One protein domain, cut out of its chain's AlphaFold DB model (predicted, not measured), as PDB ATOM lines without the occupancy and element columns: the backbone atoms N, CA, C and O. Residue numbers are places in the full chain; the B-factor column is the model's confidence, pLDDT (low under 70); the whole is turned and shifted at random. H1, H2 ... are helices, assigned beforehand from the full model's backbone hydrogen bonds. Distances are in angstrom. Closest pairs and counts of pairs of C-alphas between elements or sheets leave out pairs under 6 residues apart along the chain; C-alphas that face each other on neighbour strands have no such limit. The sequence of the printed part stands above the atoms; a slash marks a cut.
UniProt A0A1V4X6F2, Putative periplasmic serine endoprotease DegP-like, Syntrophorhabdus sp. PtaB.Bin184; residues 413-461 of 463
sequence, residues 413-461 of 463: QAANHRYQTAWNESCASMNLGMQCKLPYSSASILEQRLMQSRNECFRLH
ATOM      1  N   GLN A 413     -16.862  -0.694  13.776       95.75
ATOM      2  CA  GLN A 413     -16.757  -1.654  12.673       95.75
ATOM      3  C   GLN A 413     -15.660  -2.693  12.931       95.75
ATOM      4  O   GLN A 413     -15.906  -3.889  12.769       95.75
ATOM      5  N   ALA A 414     -14.483  -2.266  13.396       95.25
ATOM      6  CA  ALA A 414     -13.385  -3.167  13.734       95.25
ATOM      7  C   ALA A 414     -13.749  -4.125  14.882       95.25
ATOM      8  O   ALA A 414     -13.443  -5.317  14.812       95.25
ATOM      9  N   ALA A 415     -14.442  -3.636  15.917       94.81
ATOM     10  CA  ALA A 415     -14.939  -4.472  17.010       94.81
ATOM     11  C   ALA A 415     -15.928  -5.539  16.508       94.81
ATOM     12  O   ALA A 415     -15.811  -6.711  16.870       94.81
ATOM     13  N   ASN A 416     -16.859  -5.154  15.628       95.44
ATOM     14  CA  ASN A 416     -17.824  -6.081  15.041       95.44
ATOM     15  C   ASN A 416     -17.151  -7.124  14.134       95.44
ATOM     16  O   ASN A 416     -17.478  -8.306  14.207       95.44
ATOM     17  N   HIS A 417     -16.169  -6.709  13.330       95.12
ATOM     18  CA  HIS A 417     -15.387  -7.625  12.502       95.12
ATOM     19  C   HIS A 417     -14.644  -8.655  13.361       95.12
ATOM     20  O   HIS A 417     -14.747  -9.849  13.106       95.12
ATOM     21  N   ARG A 418     -13.941  -8.225  14.421       93.94
ATOM     22  CA  ARG A 418     -13.245  -9.141  15.348       93.94
ATOM     23  C   ARG A 418     -14.200 -10.139  15.998       93.94
ATOM     24  O   ARG A 418     -13.853 -11.310  16.119       93.94
ATOM     25  N   TYR A 419     -15.389  -9.687  16.392       94.44
ATOM     26  CA  TYR A 419     -16.432 -10.567  16.914       94.44
ATOM     27  C   TYR A 419     -16.859 -11.620  15.881       94.44
ATOM     28  O   TYR A 419     -16.870 -12.804  16.206       94.44
ATOM     29  N   GLN A 420     -17.130 -11.223  14.633       92.69
ATOM     30  CA  GLN A 420     -17.487 -12.154  13.554       92.69
ATOM     31  C   GLN A 420     -16.365 -13.156  13.248       92.69
ATOM     32  O   GLN A 420     -16.633 -14.344  13.083       92.69
ATOM     33  N   THR A 421     -15.106 -12.704  13.205       93.06
ATOM     34  CA  THR A 421     -13.946 -13.585  13.005       93.06
ATOM     35  C   THR A 421     -13.831 -14.607  14.136       93.06
ATOM     36  O   THR A 421     -13.798 -15.804  13.864       93.06
ATOM     37  N   ALA A 422     -13.867 -14.160  15.397       92.81
ATOM     38  CA  ALA A 422     -13.783 -15.043  16.561       92.81
ATOM     39  C   ALA A 422     -14.970 -16.020  16.649       92.81
ATOM     40  O   ALA A 422     -14.801 -17.167  17.067       92.81
ATOM     41  N   TRP A 423     -16.165 -15.584  16.237       92.81
ATOM     42  CA  TRP A 423     -17.336 -16.447  16.109       92.81
ATOM     43  C   TRP A 423     -17.071 -17.567  15.100       92.81
ATOM     44  O   TRP A 423     -17.178 -18.739  15.452       92.81
ATOM     45  N   ASN A 424     -16.642 -17.222  13.883       90.88
ATOM     46  CA  ASN A 424     -16.352 -18.187  12.820       90.88
ATOM     47  C   ASN A 424     -15.218 -19.160  13.186       90.88
ATOM     48  O   ASN A 424     -15.330 -20.356  12.924       90.88
ATOM     49  N   GLU A 425     -14.151 -18.683  13.830       90.94
ATOM     50  CA  GLU A 425     -13.063 -19.530  14.342       90.94
ATOM     51  C   GLU A 425     -13.555 -20.500  15.428       90.94
ATOM     52  O   GLU A 425     -13.209 -21.684  15.423       90.94
ATOM     53  N   SER A 426     -14.425 -20.031  16.330       90.50
ATOM     54  CA  SER A 426     -15.044 -20.881  17.356       90.50
ATOM     55  C   SER A 426     -15.929 -21.958  16.720       90.50
ATOM     56  O   SER A 426     -15.872 -23.118  17.118       90.50
ATOM     57  N   CYS A 427     -16.687 -21.610  15.678       90.12
ATOM     58  CA  CYS A 427     -17.470 -22.568  14.895       90.12
ATOM     59  C   CYS A 427     -16.589 -23.640  14.245       90.12
ATOM     60  O   CYS A 427     -16.881 -24.833  14.357       90.12
ATOM     61  N   ALA A 428     -15.500 -23.212  13.600       88.06
ATOM     62  CA  ALA A 428     -14.564 -24.092  12.911       88.06
ATOM     63  C   ALA A 428     -13.864 -25.055  13.881       88.06
ATOM     64  O   ALA A 428     -13.817 -26.254  13.624       88.06
ATOM     65  N   SER A 429     -13.391 -24.560  15.031       88.69
ATOM     66  CA  SER A 429     -12.737 -25.397  16.051       88.69
ATOM     67  C   SER A 429     -13.661 -26.453  16.673       88.69
ATOM     68  O   SER A 429     -13.177 -27.472  17.159       88.69
ATOM     69  N   MET A 430     -14.983 -26.249  16.620       88.69
ATOM     70  CA  MET A 430     -15.999 -27.198  17.094       88.69
ATOM     71  C   MET A 430     -16.630 -28.049  15.972       88.69
ATOM     72  O   MET A 430     -17.571 -28.792  16.245       88.69
ATOM     73  N   ASN A 431     -16.149 -27.957  14.722       85.12
ATOM     74  CA  ASN A 431     -16.732 -28.622  13.541       85.12
ATOM     75  C   ASN A 431     -18.238 -28.342  13.335       85.12
ATOM     76  O   ASN A 431     -18.985 -29.173  12.811       85.12
ATOM     77  N   LEU A 432     -18.698 -27.152  13.723       79.94
ATOM     78  CA  LEU A 432     -20.064 -26.697  13.481       79.94
ATOM     79  C   LEU A 432     -20.119 -26.150  12.046       79.94
ATOM     80  O   LEU A 432     -19.521 -25.118  11.765       79.94
ATOM     81  N   GLY A 433     -20.772 -26.869  11.124       74.81
ATOM     82  CA  GLY A 433     -20.844 -26.520   9.696       74.81
ATOM     83  C   GLY A 433     -21.560 -25.191   9.383       74.81
ATOM     84  O   GLY A 433     -21.676 -24.298  10.215       74.81
ATOM     85  N   MET A 434     -22.103 -25.052   8.166       69.31
ATOM     86  CA  MET A 434     -22.633 -23.773   7.642       69.31
ATOM     87  C   MET A 434     -23.777 -23.121   8.453       69.31
ATOM     88  O   MET A 434     -24.089 -21.957   8.226       69.31
ATOM     89  N   GLN A 435     -24.394 -23.831   9.401       72.25
ATOM     90  CA  GLN A 435     -25.383 -23.287  10.340       72.25
ATOM     91  C   GLN A 435     -24.819 -23.251  11.762       72.25
ATOM     92  O   GLN A 435     -25.352 -23.881  12.678       72.25
ATOM     93  N   CYS A 436     -23.705 -22.544  11.946       78.00
ATOM     94  CA  CYS A 436     -23.049 -22.502  13.241       78.00
ATOM     95  C   CYS A 436     -23.938 -21.873  14.322       78.00
ATOM     96  O   CYS A 436     -24.277 -20.689  14.274       78.00
ATOM     97  N   LYS A 437     -24.259 -22.676  15.340       85.44
ATOM     98  CA  LYS A 437     -24.870 -22.242  16.595       85.44
ATOM     99  C   LYS A 437     -23.933 -22.619  17.729       85.44
ATOM    100  O   LYS A 437     -23.853 -23.787  18.102       85.44
ATOM    101  N   LEU A 438     -23.206 -21.633  18.244       87.06
ATOM    102  CA  LEU A 438     -22.325 -21.846  19.383       87.06
ATOM    103  C   LEU A 438     -23.144 -22.217  20.634       87.06
ATOM    104  O   LEU A 438     -24.253 -21.703  20.813       87.06
ATOM    105  N   PRO A 439     -22.606 -23.069  21.525       88.31
ATOM    106  CA  PRO A 439     -23.181 -23.281  22.848       88.31
ATOM    107  C   PRO A 439     -23.352 -21.955  23.599       88.31
ATOM    108  O   PRO A 439     -22.528 -21.047  23.465       88.31
ATOM    109  N   TYR A 440     -24.389 -21.860  24.436       88.56
ATOM    110  CA  TYR A 440     -24.739 -20.634  25.170       88.56
ATOM    111  C   TYR A 440     -23.560 -20.033  25.959       88.56
ATOM    112  O   TYR A 440     -23.371 -18.816  25.995       88.56
ATOM    113  N   SER A 441     -22.716 -20.879  26.555       87.56
ATOM    114  CA  SER A 441     -21.523 -20.447  27.291       87.56
ATOM    115  C   SER A 441     -20.476 -19.776  26.394       87.56
ATOM    116  O   SER A 441     -19.880 -18.784  26.794       87.56
ATOM    117  N   SER A 442     -20.267 -20.262  25.169       88.31
ATOM    118  CA  SER A 442     -19.308 -19.677  24.223       88.31
ATOM    119  C   SER A 442     -19.857 -18.412  23.562       88.31
ATOM    120  O   SER A 442     -19.138 -17.419  23.449       88.31
ATOM    121  N   ALA A 443     -21.138 -18.422  23.179       89.12
ATOM    122  CA  ALA A 443     -21.811 -17.258  22.608       89.12
ATOM    123  C   ALA A 443     -21.823 -16.073  23.591       89.12
ATOM    124  O   ALA A 443     -21.428 -14.968  23.222       89.12
ATOM    125  N   SER A 444     -22.174 -16.321  24.860       91.38
ATOM    126  CA  SER A 444     -22.237 -15.271  25.887       91.38
ATOM    127  C   SER A 444     -20.875 -14.623  26.170       91.38
ATOM    128  O   SER A 444     -20.797 -13.404  26.319       91.38
ATOM    129  N   ILE A 445     -19.777 -15.391  26.156       92.12
ATOM    130  CA  ILE A 445     -18.414 -14.850  26.311       92.12
ATOM    131  C   ILE A 445     -18.045 -13.921  25.144       92.12
ATOM    132  O   ILE A 445     -17.471 -12.851  25.362       92.12
ATOM    133  N   LEU A 446     -18.357 -14.309  23.903       91.62
ATOM    134  CA  LEU A 446     -18.071 -13.484  22.724       91.62
ATOM    135  C   LEU A 446     -18.920 -12.207  22.702       91.62
ATOM    136  O   LEU A 446     -18.400 -11.135  22.391       91.62
ATOM    137  N   GLU A 447     -20.195 -12.295  23.082       92.88
ATOM    138  CA  GLU A 447     -21.080 -11.132  23.217       92.88
ATOM    139  C   GLU A 447     -20.602 -10.167  24.309       92.88
ATOM    140  O   GLU A 447     -20.566  -8.953  24.094       92.88
ATOM    141  N   GLN A 448     -20.155 -10.687  25.458       94.69
ATOM    142  CA  GLN A 448     -19.592  -9.867  26.531       94.69
ATOM    143  C   GLN A 448     -18.317  -9.142  26.077       94.69
ATOM    144  O   GLN A 448     -18.153  -7.952  26.360       94.69
ATOM    145  N   ARG A 449     -17.439  -9.817  25.323       93.56
ATOM    146  CA  ARG A 449     -16.242  -9.196  24.729       93.56
ATOM    147  C   ARG A 449     -16.600  -8.116  23.709       93.56
ATOM    148  O   ARG A 449     -16.007  -7.041  23.746       93.56
ATOM    149  N   LEU A 450     -17.588  -8.356  22.844       94.62
ATOM    150  CA  LEU A 450     -18.077  -7.345  21.902       94.62
ATOM    151  C   LEU A 450     -18.605  -6.108  22.641       94.62
ATOM    152  O   LEU A 450     -18.264  -4.984  22.274       94.62
ATOM    153  N   MET A 451     -19.397  -6.298  23.699       93.62
ATOM    154  CA  MET A 451     -19.888  -5.194  24.529       93.62
ATOM    155  C   MET A 451     -18.745  -4.408  25.182       93.62
ATOM    156  O   MET A 451     -18.761  -3.179  25.155       93.62
ATOM    157  N   GLN A 452     -17.724  -5.090  25.708       94.56
ATOM    158  CA  GLN A 452     -16.536  -4.436  26.266       94.56
ATOM    159  C   GLN A 452     -15.790  -3.606  25.214       94.56
ATOM    160  O   GLN A 452     -15.523  -2.431  25.456       94.56
ATOM    161  N   SER A 453     -15.526  -4.167  24.030       93.94
ATOM    162  CA  SER A 453     -14.854  -3.442  22.944       93.94
ATOM    163  C   SER A 453     -15.665  -2.244  22.442       93.94
ATOM    164  O   SER A 453     -15.101  -1.186  22.174       93.94
ATOM    165  N   ARG A 454     -16.996  -2.360  22.355       94.38
ATOM    166  CA  ARG A 454     -17.862  -1.227  21.988       94.38
ATOM    167  C   ARG A 454     -17.831  -0.121  23.041       94.38
ATOM    168  O   ARG A 454     -17.709   1.046  22.677       94.38
ATOM    169  N   ASN A 455     -17.903  -0.473  24.325       94.12
ATOM    170  CA  ASN A 455     -17.788   0.493  25.420       94.12
ATOM    171  C   ASN A 455     -16.425   1.197  25.410       94.12
ATOM    172  O   ASN A 455     -16.349   2.399  25.652       94.12
ATOM    173  N   GLU A 456     -15.357   0.474  25.076       94.00
ATOM    174  CA  GLU A 456     -14.030   1.057  24.907       94.00
ATOM    175  C   GLU A 456     -13.981   2.057  23.740       94.00
ATOM    176  O   GLU A 456     -13.459   3.156  23.923       94.00
ATOM    177  N   CYS A 457     -14.603   1.753  22.594       94.31
ATOM    178  CA  CYS A 457     -14.723   2.703  21.481       94.31
ATOM    179  C   CYS A 457     -15.446   3.999  21.888       94.31
ATOM    180  O   CYS A 457     -14.969   5.084  21.566       94.31
ATOM    181  N   PHE A 458     -16.556   3.914  22.633       93.31
ATOM    182  CA  PHE A 458     -17.262   5.103  23.138       93.31
ATOM    183  C   PHE A 458     -16.445   5.890  24.170       93.31
ATOM    184  O   PHE A 458     -16.552   7.112  24.236       93.31
ATOM    185  N   ARG A 459     -15.608   5.208  24.961       92.50
ATOM    186  CA  ARG A 459     -14.697   5.855  25.913       92.50
ATOM    187  C   ARG A 459     -13.563   6.602  25.206       92.50
ATOM    188  O   ARG A 459     -13.175   7.675  25.655       92.50
ATOM    189  N   LEU A 460     -13.018   6.031  24.129       90.38
ATOM    190  CA  LEU A 460     -11.932   6.626  23.340       90.38
ATOM    191  C   LEU A 460     -12.422   7.756  22.425       90.38
ATOM    192  O   LEU A 460     -11.695   8.724  22.197       90.38
ATOM    193  N   HIS A 461     -13.655   7.651  21.927       90.31
ATOM    194  CA  HIS A 461     -14.274   8.620  21.023       90.31
ATOM    195  C   HIS A 461     -15.638   9.072  21.570       90.31
ATOM    196  O   HIS A 461     -16.679   8.662  21.046       90.31
TER     197      HIS A 461
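This is residues 413 to 461 of the 463 residues of the protein "Putative periplasmic serine endoprotease DegP-like" of Syntrophorhabdus sp. PtaB.Bin184 (UniProt A0A1V4X6F2). Two helices, H2 and the shorter H1, lie side by side as a helical hairpin, joined at one end by a loop, residues 430 to 439. The printed part has 49 residues with two named helices, H1 then H2, and no named strand; the class is all helix. It is only just loose, close to compact, with a radius of gyration of the C-alphas of 12.0 A, and only just a rod, spanning 38 by 19 by 14 A.

H2, the longest helix, holds residues 440 to 460 and measures 30.2 A from its first C-alpha to its last, at (-11.932, 6.626, 23.340). H1, residues 413 to 429, measures 24.3 A and begins at C-alpha 413, (-16.757, -1.654, 12.673).

H2 and H1 touch, their closest C-alphas being those of Ser 453 and Ala 415, 6.0 A apart. They run opposite ways at a shallow tilt of 19 degrees. In both helices every O i to N i+4 pair is within hydrogen-bond range.

The two C-alphas farthest apart, those of Asn 431 and His 461, are 38.1 A apart. The printed part has no cut, and the link from H1 to H2 is short. Mean pLDDT of the printed part is 90.1; residue 434 is under 70.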